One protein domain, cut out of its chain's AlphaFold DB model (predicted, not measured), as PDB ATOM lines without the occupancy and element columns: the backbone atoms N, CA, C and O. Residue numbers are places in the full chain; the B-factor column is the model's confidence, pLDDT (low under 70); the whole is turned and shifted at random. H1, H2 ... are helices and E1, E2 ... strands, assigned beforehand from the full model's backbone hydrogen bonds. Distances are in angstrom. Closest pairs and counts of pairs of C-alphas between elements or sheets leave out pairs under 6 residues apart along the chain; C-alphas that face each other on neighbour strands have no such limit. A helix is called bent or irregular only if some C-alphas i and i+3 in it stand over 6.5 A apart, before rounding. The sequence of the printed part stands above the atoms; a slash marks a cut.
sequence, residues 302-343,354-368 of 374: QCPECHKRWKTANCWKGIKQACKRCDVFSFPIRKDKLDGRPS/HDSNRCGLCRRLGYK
ATOM      1  N   GLN A 302     -38.112  52.607  83.750       98.25
ATOM      2  CA  GLN A 302     -37.364  53.036  84.931       98.25
ATOM      3  C   GLN A 302     -37.293  51.873  85.912       98.25
ATOM      4  O   GLN A 302     -38.305  51.228  86.175       98.25
ATOM      5  N   CYS A 303     -36.100  51.609  86.438       98.31
ATOM      6  CA  CYS A 303     -35.907  50.560  87.432       98.31
ATOM      7  C   CYS A 303     -36.479  51.026  88.778       98.31
ATOM      8  O   CYS A 303     -36.133  52.134  89.192       98.31
ATOM      9  N   PRO A 304     -37.289  50.222  89.486       97.62
ATOM     10  CA  PRO A 304     -37.764  50.584  90.818       97.62
ATOM     11  C   PRO A 304     -36.635  50.600  91.857       97.62
ATOM     12  O   PRO A 304     -36.710  51.384  92.790       97.62
ATOM     13  N   GLU A 305     -35.575  49.802  91.677       98.06
ATOM     14  CA  GLU A 305     -34.474  49.717  92.647       98.06
ATOM     15  C   GLU A 305     -33.377  50.760  92.416       98.06
ATOM     16  O   GLU A 305     -32.998  51.483  93.327       98.06
ATOM     17  N   CYS A 306     -32.834  50.854  91.195       98.06
ATOM     18  CA  CYS A 306     -31.731  51.784  90.913       98.06
ATOM     19  C   CYS A 306     -32.169  53.098  90.262       98.06
ATOM     20  O   CYS A 306     -31.309  53.893  89.883       98.06
ATOM     21  N   HIS A 307     -33.474  53.293  90.040       97.62
ATOM     22  CA  HIS A 307     -34.081  54.471  89.401       97.62
ATOM     23  C   HIS A 307     -33.524  54.853  88.019       97.62
ATOM     24  O   HIS A 307     -33.923  55.868  87.442       97.62
ATOM     25  N   LYS A 308     -32.655  54.024  87.428       97.75
ATOM     26  CA  LYS A 308     -32.093  54.252  86.098       97.75
ATOM     27  C   LYS A 308     -33.199  54.165  85.057       97.75
ATOM     28  O   LYS A 308     -33.933  53.179  85.011       97.75
ATOM     29  N   ARG A 309     -33.277  55.181  84.199       97.62
ATOM     30  CA  ARG A 309     -34.190  55.221  83.054       97.62
ATOM     31  C   ARG A 309     -33.488  54.698  81.806       97.62
ATOM     32  O   ARG A 309     -32.310  54.980  81.596       97.62
ATOM     33  N   TRP A 310     -34.196  53.940  80.977       96.06
ATOM     34  CA  TRP A 310     -33.702  53.520  79.665       96.06
ATOM     35  C   TRP A 310     -34.824  53.517  78.635       96.06
ATOM     36  O   TRP A 310     -36.000  53.386  78.971       96.06
ATOM     37  N   LYS A 311     -34.446  53.675  77.368       94.31
ATOM     38  CA  LYS A 311     -35.351  53.572  76.226       94.31
ATOM     39  C   LYS A 311     -34.983  52.348  75.407       94.31
ATOM     40  O   LYS A 311     -33.811  52.005  75.286       94.31
ATOM     41  N   THR A 312     -35.986  51.684  74.861       91.50
ATOM     42  CA  THR A 312     -35.805  50.489  74.036       91.50
ATOM     43  C   THR A 312     -36.863  50.452  72.950       91.50
ATOM     44  O   THR A 312     -38.049  50.667  73.205       91.50
ATOM     45  N   ALA A 313     -36.423  50.151  71.732       89.06
ATOM     46  CA  ALA A 313     -37.318  49.939  70.607       89.06
ATOM     47  C   ALA A 313     -38.082  48.611  70.728       89.06
ATOM     48  O   ALA A 313     -39.063  48.415  70.030       89.06
ATOM     49  N   ASN A 314     -37.628  47.676  71.572       88.06
ATOM     50  CA  ASN A 314     -38.190  46.327  71.702       88.06
ATOM     51  C   ASN A 314     -39.210  46.230  72.843       88.06
ATOM     52  O   ASN A 314     -39.206  45.268  73.613       88.06
ATOM     53  N   CYS A 315     -40.054  47.250  72.999       92.12
ATOM     54  CA  CYS A 315     -41.116  47.224  73.991       92.12
ATOM     55  C   CYS A 315     -42.382  46.609  73.397       92.12
ATOM     56  O   CYS A 315     -42.848  47.015  72.334       92.12
ATOM     57  N   TRP A 316     -42.968  45.672  74.138       90.50
ATOM     58  CA  TRP A 316     -44.186  44.969  73.758       90.50
ATOM     59  C   TRP A 316     -45.288  45.263  74.772       90.50
ATOM     60  O   TRP A 316     -45.025  45.438  75.967       90.50
ATOM     61  N   LYS A 317     -46.539  45.345  74.309       89.88
ATOM     62  CA  LYS A 317     -47.683  45.612  75.191       89.88
ATOM     63  C   LYS A 317     -47.799  44.505  76.248       89.88
ATOM     64  O   LYS A 317     -47.874  43.333  75.912       89.88
ATOM     65  N   GLY A 318     -47.805  44.893  77.526       89.62
ATOM     66  CA  GLY A 318     -47.962  43.963  78.653       89.62
ATOM     67  C   GLY A 318     -46.706  43.161  79.017       89.62
ATOM     68  O   GLY A 318     -46.778  42.294  79.880       89.62
ATOM     69  N   ILE A 319     -45.554  43.447  78.406       94.44
ATOM     70  CA  ILE A 319     -44.305  42.727  78.675       94.44
ATOM     71  C   ILE A 319     -43.325  43.619  79.445       94.44
ATOM     72  O   ILE A 319     -43.108  44.780  79.093       94.44
ATOM     73  N   LYS A 320     -42.716  43.062  80.497       95.75
ATOM     74  CA  LYS A 320     -41.673  43.716  81.303       95.75
ATOM     75  C   LYS A 320     -40.294  43.583  80.644       95.75
ATOM     76  O   LYS A 320     -40.047  42.639  79.895       95.75
ATOM     77  N   GLN A 321     -39.365  44.479  80.969       95.81
ATOM     78  CA  GLN A 321     -37.941  44.320  80.644       95.81
ATOM     79  C   GLN A 321     -37.078  44.422  81.899       95.81
ATOM     80  O   GLN A 321     -37.399  45.190  82.807       95.81
ATOM     81  N   ALA A 322     -35.989  43.655  81.936       97.25
ATOM     82  CA  ALA A 322     -35.036  43.662  83.037       97.25
ATOM     83  C   ALA A 322     -34.044  44.829  82.916       97.25
ATOM     84  O   ALA A 322     -33.514  45.125  81.838       97.25
ATOM     85  N   CYS A 323     -33.780  45.501  84.036       97.19
ATOM     86  CA  CYS A 323     -32.790  46.568  84.108       97.19
ATOM     87  C   CYS A 323     -31.368  46.025  83.885       97.19
ATOM     88  O   CYS A 323     -30.978  45.071  84.537       97.19
ATOM     89  N   LYS A 324     -30.530  46.700  83.077       95.50
ATOM     90  CA  LYS A 324     -29.118  46.294  82.854       95.50
ATOM     91  C   LYS A 324     -28.278  46.183  84.137       95.50
ATOM     92  O   LYS A 324     -27.253  45.522  84.125       95.50
ATOM     93  N   ARG A 325     -28.634  46.934  85.185       96.62
ATOM     94  CA  ARG A 325     -27.822  47.051  86.405       96.62
ATOM     95  C   ARG A 325     -28.234  46.063  87.496       96.62
ATOM     96  O   ARG A 325     -27.359  45.573  88.191       96.62
ATOM     97  N   CYS A 326     -29.536  45.835  87.657       97.00
ATOM     98  CA  CYS A 326     -30.087  45.062  88.778       97.00
ATOM     99  C   CYS A 326     -30.861  43.817  88.326       97.00
ATOM    100  O   CYS A 326     -31.362  43.087  89.164       97.00
ATOM    101  N   ASP A 327     -31.070  43.632  87.019       96.00
ATOM    102  CA  ASP A 327     -31.916  42.582  86.428       96.00
ATOM    103  C   ASP A 327     -33.380  42.530  86.914       96.00
ATOM    104  O   ASP A 327     -34.145  41.630  86.564       96.00
ATOM    105  N   VAL A 328     -33.832  43.566  87.623       97.31
ATOM    106  CA  VAL A 328     -35.223  43.729  88.059       97.31
ATOM    107  C   VAL A 328     -36.127  44.061  86.881       97.31
ATOM    108  O   VAL A 328     -35.862  44.984  86.100       97.31
ATOM    109  N   PHE A 329     -37.240  43.341  86.782       96.62
ATOM    110  CA  PHE A 329     -38.237  43.530  85.737       96.62
ATOM    111  C   PHE A 329     -39.137  44.729  86.007       96.62
ATOM    112  O   PHE A 329     -39.847  44.781  87.006       96.62
ATOM    113  N   SER A 330     -39.169  45.656  85.056       97.38
ATOM    114  CA  SER A 330     -39.989  46.866  85.124       97.38
ATOM    115  C   SER A 330     -40.936  46.942  83.929       97.38
ATOM    116  O   SER A 330     -40.596  46.514  82.821       97.38
ATOM    117  N   PHE A 331     -42.132  47.490  84.144       97.00
ATOM    118  CA  PHE A 331     -43.032  47.861  83.053       97.00
ATOM    119  C   PHE A 331     -42.605  49.204  82.435       97.00
ATOM    120  O   PHE A 331     -41.980  50.023  83.113       97.00
ATOM    121  N   PRO A 332     -42.920  49.450  81.151       96.75
ATOM    122  CA  PRO A 332     -42.675  50.749  80.538       96.75
ATOM    123  C   PRO A 332     -43.573  51.810  81.189       96.75
ATOM    124  O   PRO A 332     -44.786  51.627  81.276       96.75
ATOM    125  N   ILE A 333     -42.981  52.934  81.590       97.19
ATOM    126  CA  ILE A 333     -43.701  54.110  82.107       97.19
ATOM    127  C   ILE A 333     -44.369  54.862  80.961       97.19
ATOM    128  O   ILE A 333     -45.492  55.337  81.087       97.19
ATOM    129  N   ARG A 334     -43.674  54.966  79.827       95.81
ATOM    130  CA  ARG A 334     -44.172  55.639  78.628       95.81
ATOM    131  C   ARG A 334     -43.996  54.730  77.425       95.81
ATOM    132  O   ARG A 334     -42.974  54.054  77.305       95.81
ATOM    133  N   LYS A 335     -45.005  54.708  76.560       94.75
ATOM    134  CA  LYS A 335     -45.009  53.971  75.296       94.75
ATOM    135  C   LYS A 335     -45.223  54.987  74.189       94.75
ATOM    136  O   LYS A 335     -46.288  55.588  74.115       94.75
ATOM    137  N   ASP A 336     -44.216  55.156  73.357       91.50
ATOM    138  CA  ASP A 336     -44.276  55.984  72.166       91.50
ATOM    139  C   ASP A 336     -44.517  55.061  70.958       91.50
ATOM    140  O   ASP A 336     -43.998  53.937  70.899       91.50
ATOM    141  N   LYS A 337     -45.366  55.486  70.014       87.38
ATOM    142  CA  LYS A 337     -45.578  54.737  68.765       87.38
ATOM    143  C   LYS A 337     -44.251  54.703  67.996       87.38
ATOM    144  O   LYS A 337     -43.500  55.670  68.027       87.38
ATOM    145  N   LEU A 338     -43.935  53.581  67.346       82.69
ATOM    146  CA  LEU A 338     -42.834  53.577  66.382       82.69
ATOM    147  C   LEU A 338     -43.282  54.402  65.175       82.69
ATOM    148  O   LEU A 338     -44.342  54.117  64.624       82.69
ATOM    149  N   ASP A 339     -42.451  55.335  64.718       77.31
ATOM    150  CA  ASP A 339     -42.730  56.199  63.558       77.31
ATOM    151  C   ASP A 339     -42.818  55.440  62.218       77.31
ATOM    152  O   ASP A 339     -42.812  56.044  61.150       77.31
ATOM    153  N   GLY A 340     -42.831  54.102  62.236       66.56
ATOM    154  CA  GLY A 340     -42.930  53.244  61.054       66.56
ATOM    155  C   GLY A 340     -41.717  53.293  60.124       66.56
ATOM    156  O   GLY A 340     -41.557  52.392  59.301       66.56
ATOM    157  N   ARG A 341     -40.832  54.290  60.275       67.50
ATOM    158  CA  ARG A 341     -39.595  54.398  59.509       67.50
ATOM    159  C   ARG A 341     -38.760  53.149  59.785       67.50
ATOM    160  O   ARG A 341     -38.391  52.918  60.944       67.50
ATOM    161  N   PRO A 342     -38.494  52.313  58.762       58.00
ATOM    162  CA  PRO A 342     -37.607  51.178  58.934       58.00
ATOM    163  C   PRO A 342     -36.290  51.722  59.471       58.00
ATOM    164  O   PRO A 342     -35.859  52.794  59.042       58.00
ATOM    165  N   SER A 343     -35.696  51.019  60.440       58.25
ATOM    166  CA  SER A 343     -34.374  51.346  60.972       58.25
ATOM    167  C   SER A 343     -33.436  51.515  59.785       58.25
ATOM    168  O   SER A 343     -32.993  50.519  59.210       58.25
ATOM    169  N   HIS A 354     -30.457  43.144  70.297       83.69
ATOM    170  CA  HIS A 354     -30.844  43.479  71.662       83.69
ATOM    171  C   HIS A 354     -30.614  42.298  72.623       83.69
ATOM    172  O   HIS A 354     -30.708  41.128  72.244       83.69
ATOM    173  N   ASP A 355     -30.361  42.622  73.887       87.94
ATOM    174  CA  ASP A 355     -30.102  41.619  74.913       87.94
ATOM    175  C   ASP A 355     -31.344  40.747  75.162       87.94
ATOM    176  O   ASP A 355     -32.316  41.162  75.807       87.94
ATOM    177  N   SER A 356     -31.292  39.526  74.631       88.94
ATOM    178  CA  SER A 356     -32.392  38.561  74.682       88.94
ATOM    179  C   SER A 356     -32.647  38.057  76.107       88.94
ATOM    180  O   SER A 356     -33.790  37.752  76.442       88.94
ATOM    181  N   ASN A 357     -31.629  38.068  76.978       90.38
ATOM    182  CA  ASN A 357     -31.764  37.655  78.377       90.38
ATOM    183  C   ASN A 357     -32.525  38.690  79.209       90.38
ATOM    184  O   ASN A 357     -33.152  38.340  80.204       90.38
ATOM    185  N   ARG A 358     -32.503  39.966  78.812       92.12
ATOM    186  CA  ARG A 358     -33.208  41.044  79.530       92.12
ATOM    187  C   ARG A 358     -34.571  41.393  78.934       92.12
ATOM    188  O   ARG A 358     -35.397  42.028  79.592       92.12
ATOM    189  N   CYS A 359     -34.843  40.963  77.706       92.38
ATOM    190  CA  CYS A 359     -36.141  41.145  77.072       92.38
ATOM    191  C   CYS A 359     -37.157  40.125  77.611       92.38
ATOM    192  O   CYS A 359     -37.022  38.923  77.388       92.38
ATOM    193  N   GLY A 360     -38.217  40.592  78.283       90.75
ATOM    194  CA  GLY A 360     -39.244  39.702  78.834       90.75
ATOM    195  C   GLY A 360     -39.989  38.888  77.773       90.75
ATOM    196  O   GLY A 360     -40.443  37.788  78.077       90.75
ATOM    197  N   LEU A 361     -40.077  39.377  76.528       89.25
ATOM    198  CA  LEU A 361     -40.692  38.613  75.441       89.25
ATOM    199  C   LEU A 361     -39.765  37.490  74.976       89.25
ATOM    200  O   LEU A 361     -40.204  36.349  74.914       89.25
ATOM    201  N   CYS A 362     -38.491  37.793  74.706       88.12
ATOM    202  CA  CYS A 362     -37.510  36.779  74.310       88.12
ATOM    203  C   CYS A 362     -37.365  35.701  75.410       88.12
ATOM    204  O   CYS A 362     -37.426  34.513  75.102       88.12
ATOM    205  N   ARG A 363     -37.328  36.086  76.700       89.94
ATOM    206  CA  ARG A 363     -37.380  35.128  77.825       89.94
ATOM    207  C   ARG A 363     -38.641  34.267  77.825       89.94
ATOM    208  O   ARG A 363     -38.545  33.068  78.054       89.94
ATOM    209  N   ARG A 364     -39.816  34.862  77.589       87.62
ATOM    210  CA  ARG A 364     -41.095  34.132  77.564       87.62
ATOM    211  C   ARG A 364     -41.173  33.148  76.399       87.62
ATOM    212  O   ARG A 364     -41.745  32.079  76.558       87.62
ATOM    213  N   LEU A 365     -40.631  33.518  75.242       85.75
ATOM    214  CA  LEU A 365     -40.626  32.661  74.059       85.75
ATOM    215  C   LEU A 365     -39.557  31.558  74.127       85.75
ATOM    216  O   LEU A 365     -39.597  30.640  73.320       85.75
ATOM    217  N   GLY A 366     -38.601  31.641  75.061       81.94
ATOM    218  CA  GLY A 366     -37.540  30.644  75.225       81.94
ATOM    219  C   GLY A 366     -36.507  30.629  74.092       81.94
ATOM    220  O   GLY A 366     -35.633  29.764  74.071       81.94
ATOM    221  N   TYR A 367     -36.576  31.574  73.151       62.38
ATOM    222  CA  TYR A 367     -35.647  31.626  72.030       62.38
ATOM    223  C   TYR A 367     -34.346  32.348  72.402       62.38
ATOM    224  O   TYR A 367     -34.353  33.444  72.963       62.38
ATOM    225  N   LYS A 368     -33.221  31.750  71.984       55.16
ATOM    226  CA  LYS A 368     -31.936  32.445  71.769       55.16
ATOM    227  C   LYS A 368     -31.925  33.247  70.462       55.16
ATOM    228  O   LYS A 368     -30.935  33.915  70.172       55.16
TER     229      LYS A 368
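Overview. This is residues 302 to 343 and 354 to 368 of the 374 residues of the protein "zf-3CxxC_2 domain-containing protein" of Fragilariopsis cylindrus CCMP1102 (UniProt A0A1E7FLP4). Little regular structure is here: a small body mostly of loops, with two strands, the sharply bent E1 and then E2, at one side, short helix H1 at the opposite side, and the looping residues 317 to 331 between. The 57 printed residues have two named strands and one named helix, in the order E1, E2, H1, a mixed class with only 20 residues in named elements. The whole is compact, radius of gyration of the C-alphas 11.7 A, spanning 33 by 26 by 19 A.

Arrangement. E1, residues 309 to 316, bends by 88 degrees at residue 313. Its closest C-alphas to E2, residues 332 to 337, are those of Cys 315 and Pro 332, 7.6 A apart. Both strands pair with no named strand. H1, residues 360 to 365, is apart from E2; its closest C-alphas to E1 are Leu 361 and Trp 316, at 7.4 A. In H1 every O i to N i+4 pair is within hydrogen-bond range.

Along the chain. E1 begins at C-alpha 309 (-34.190, 55.221, 83.054) and measures 17.1 A; E2 measures 12.8 A. H1 measures 8.6 A, ending at C-alpha 365 (-40.626, 32.661, 74.059).

Size, cuts and confidence. The C-alphas farthest apart, Glu 305 and Pro 342, are 33.9 A apart. E1 to E2 is a long link. Residues 344 to 353 are cut out, leaving 13.7 A between C-alphas 343 and 354. Residues 340 to 343 and 367 to 368 have pLDDT under 70.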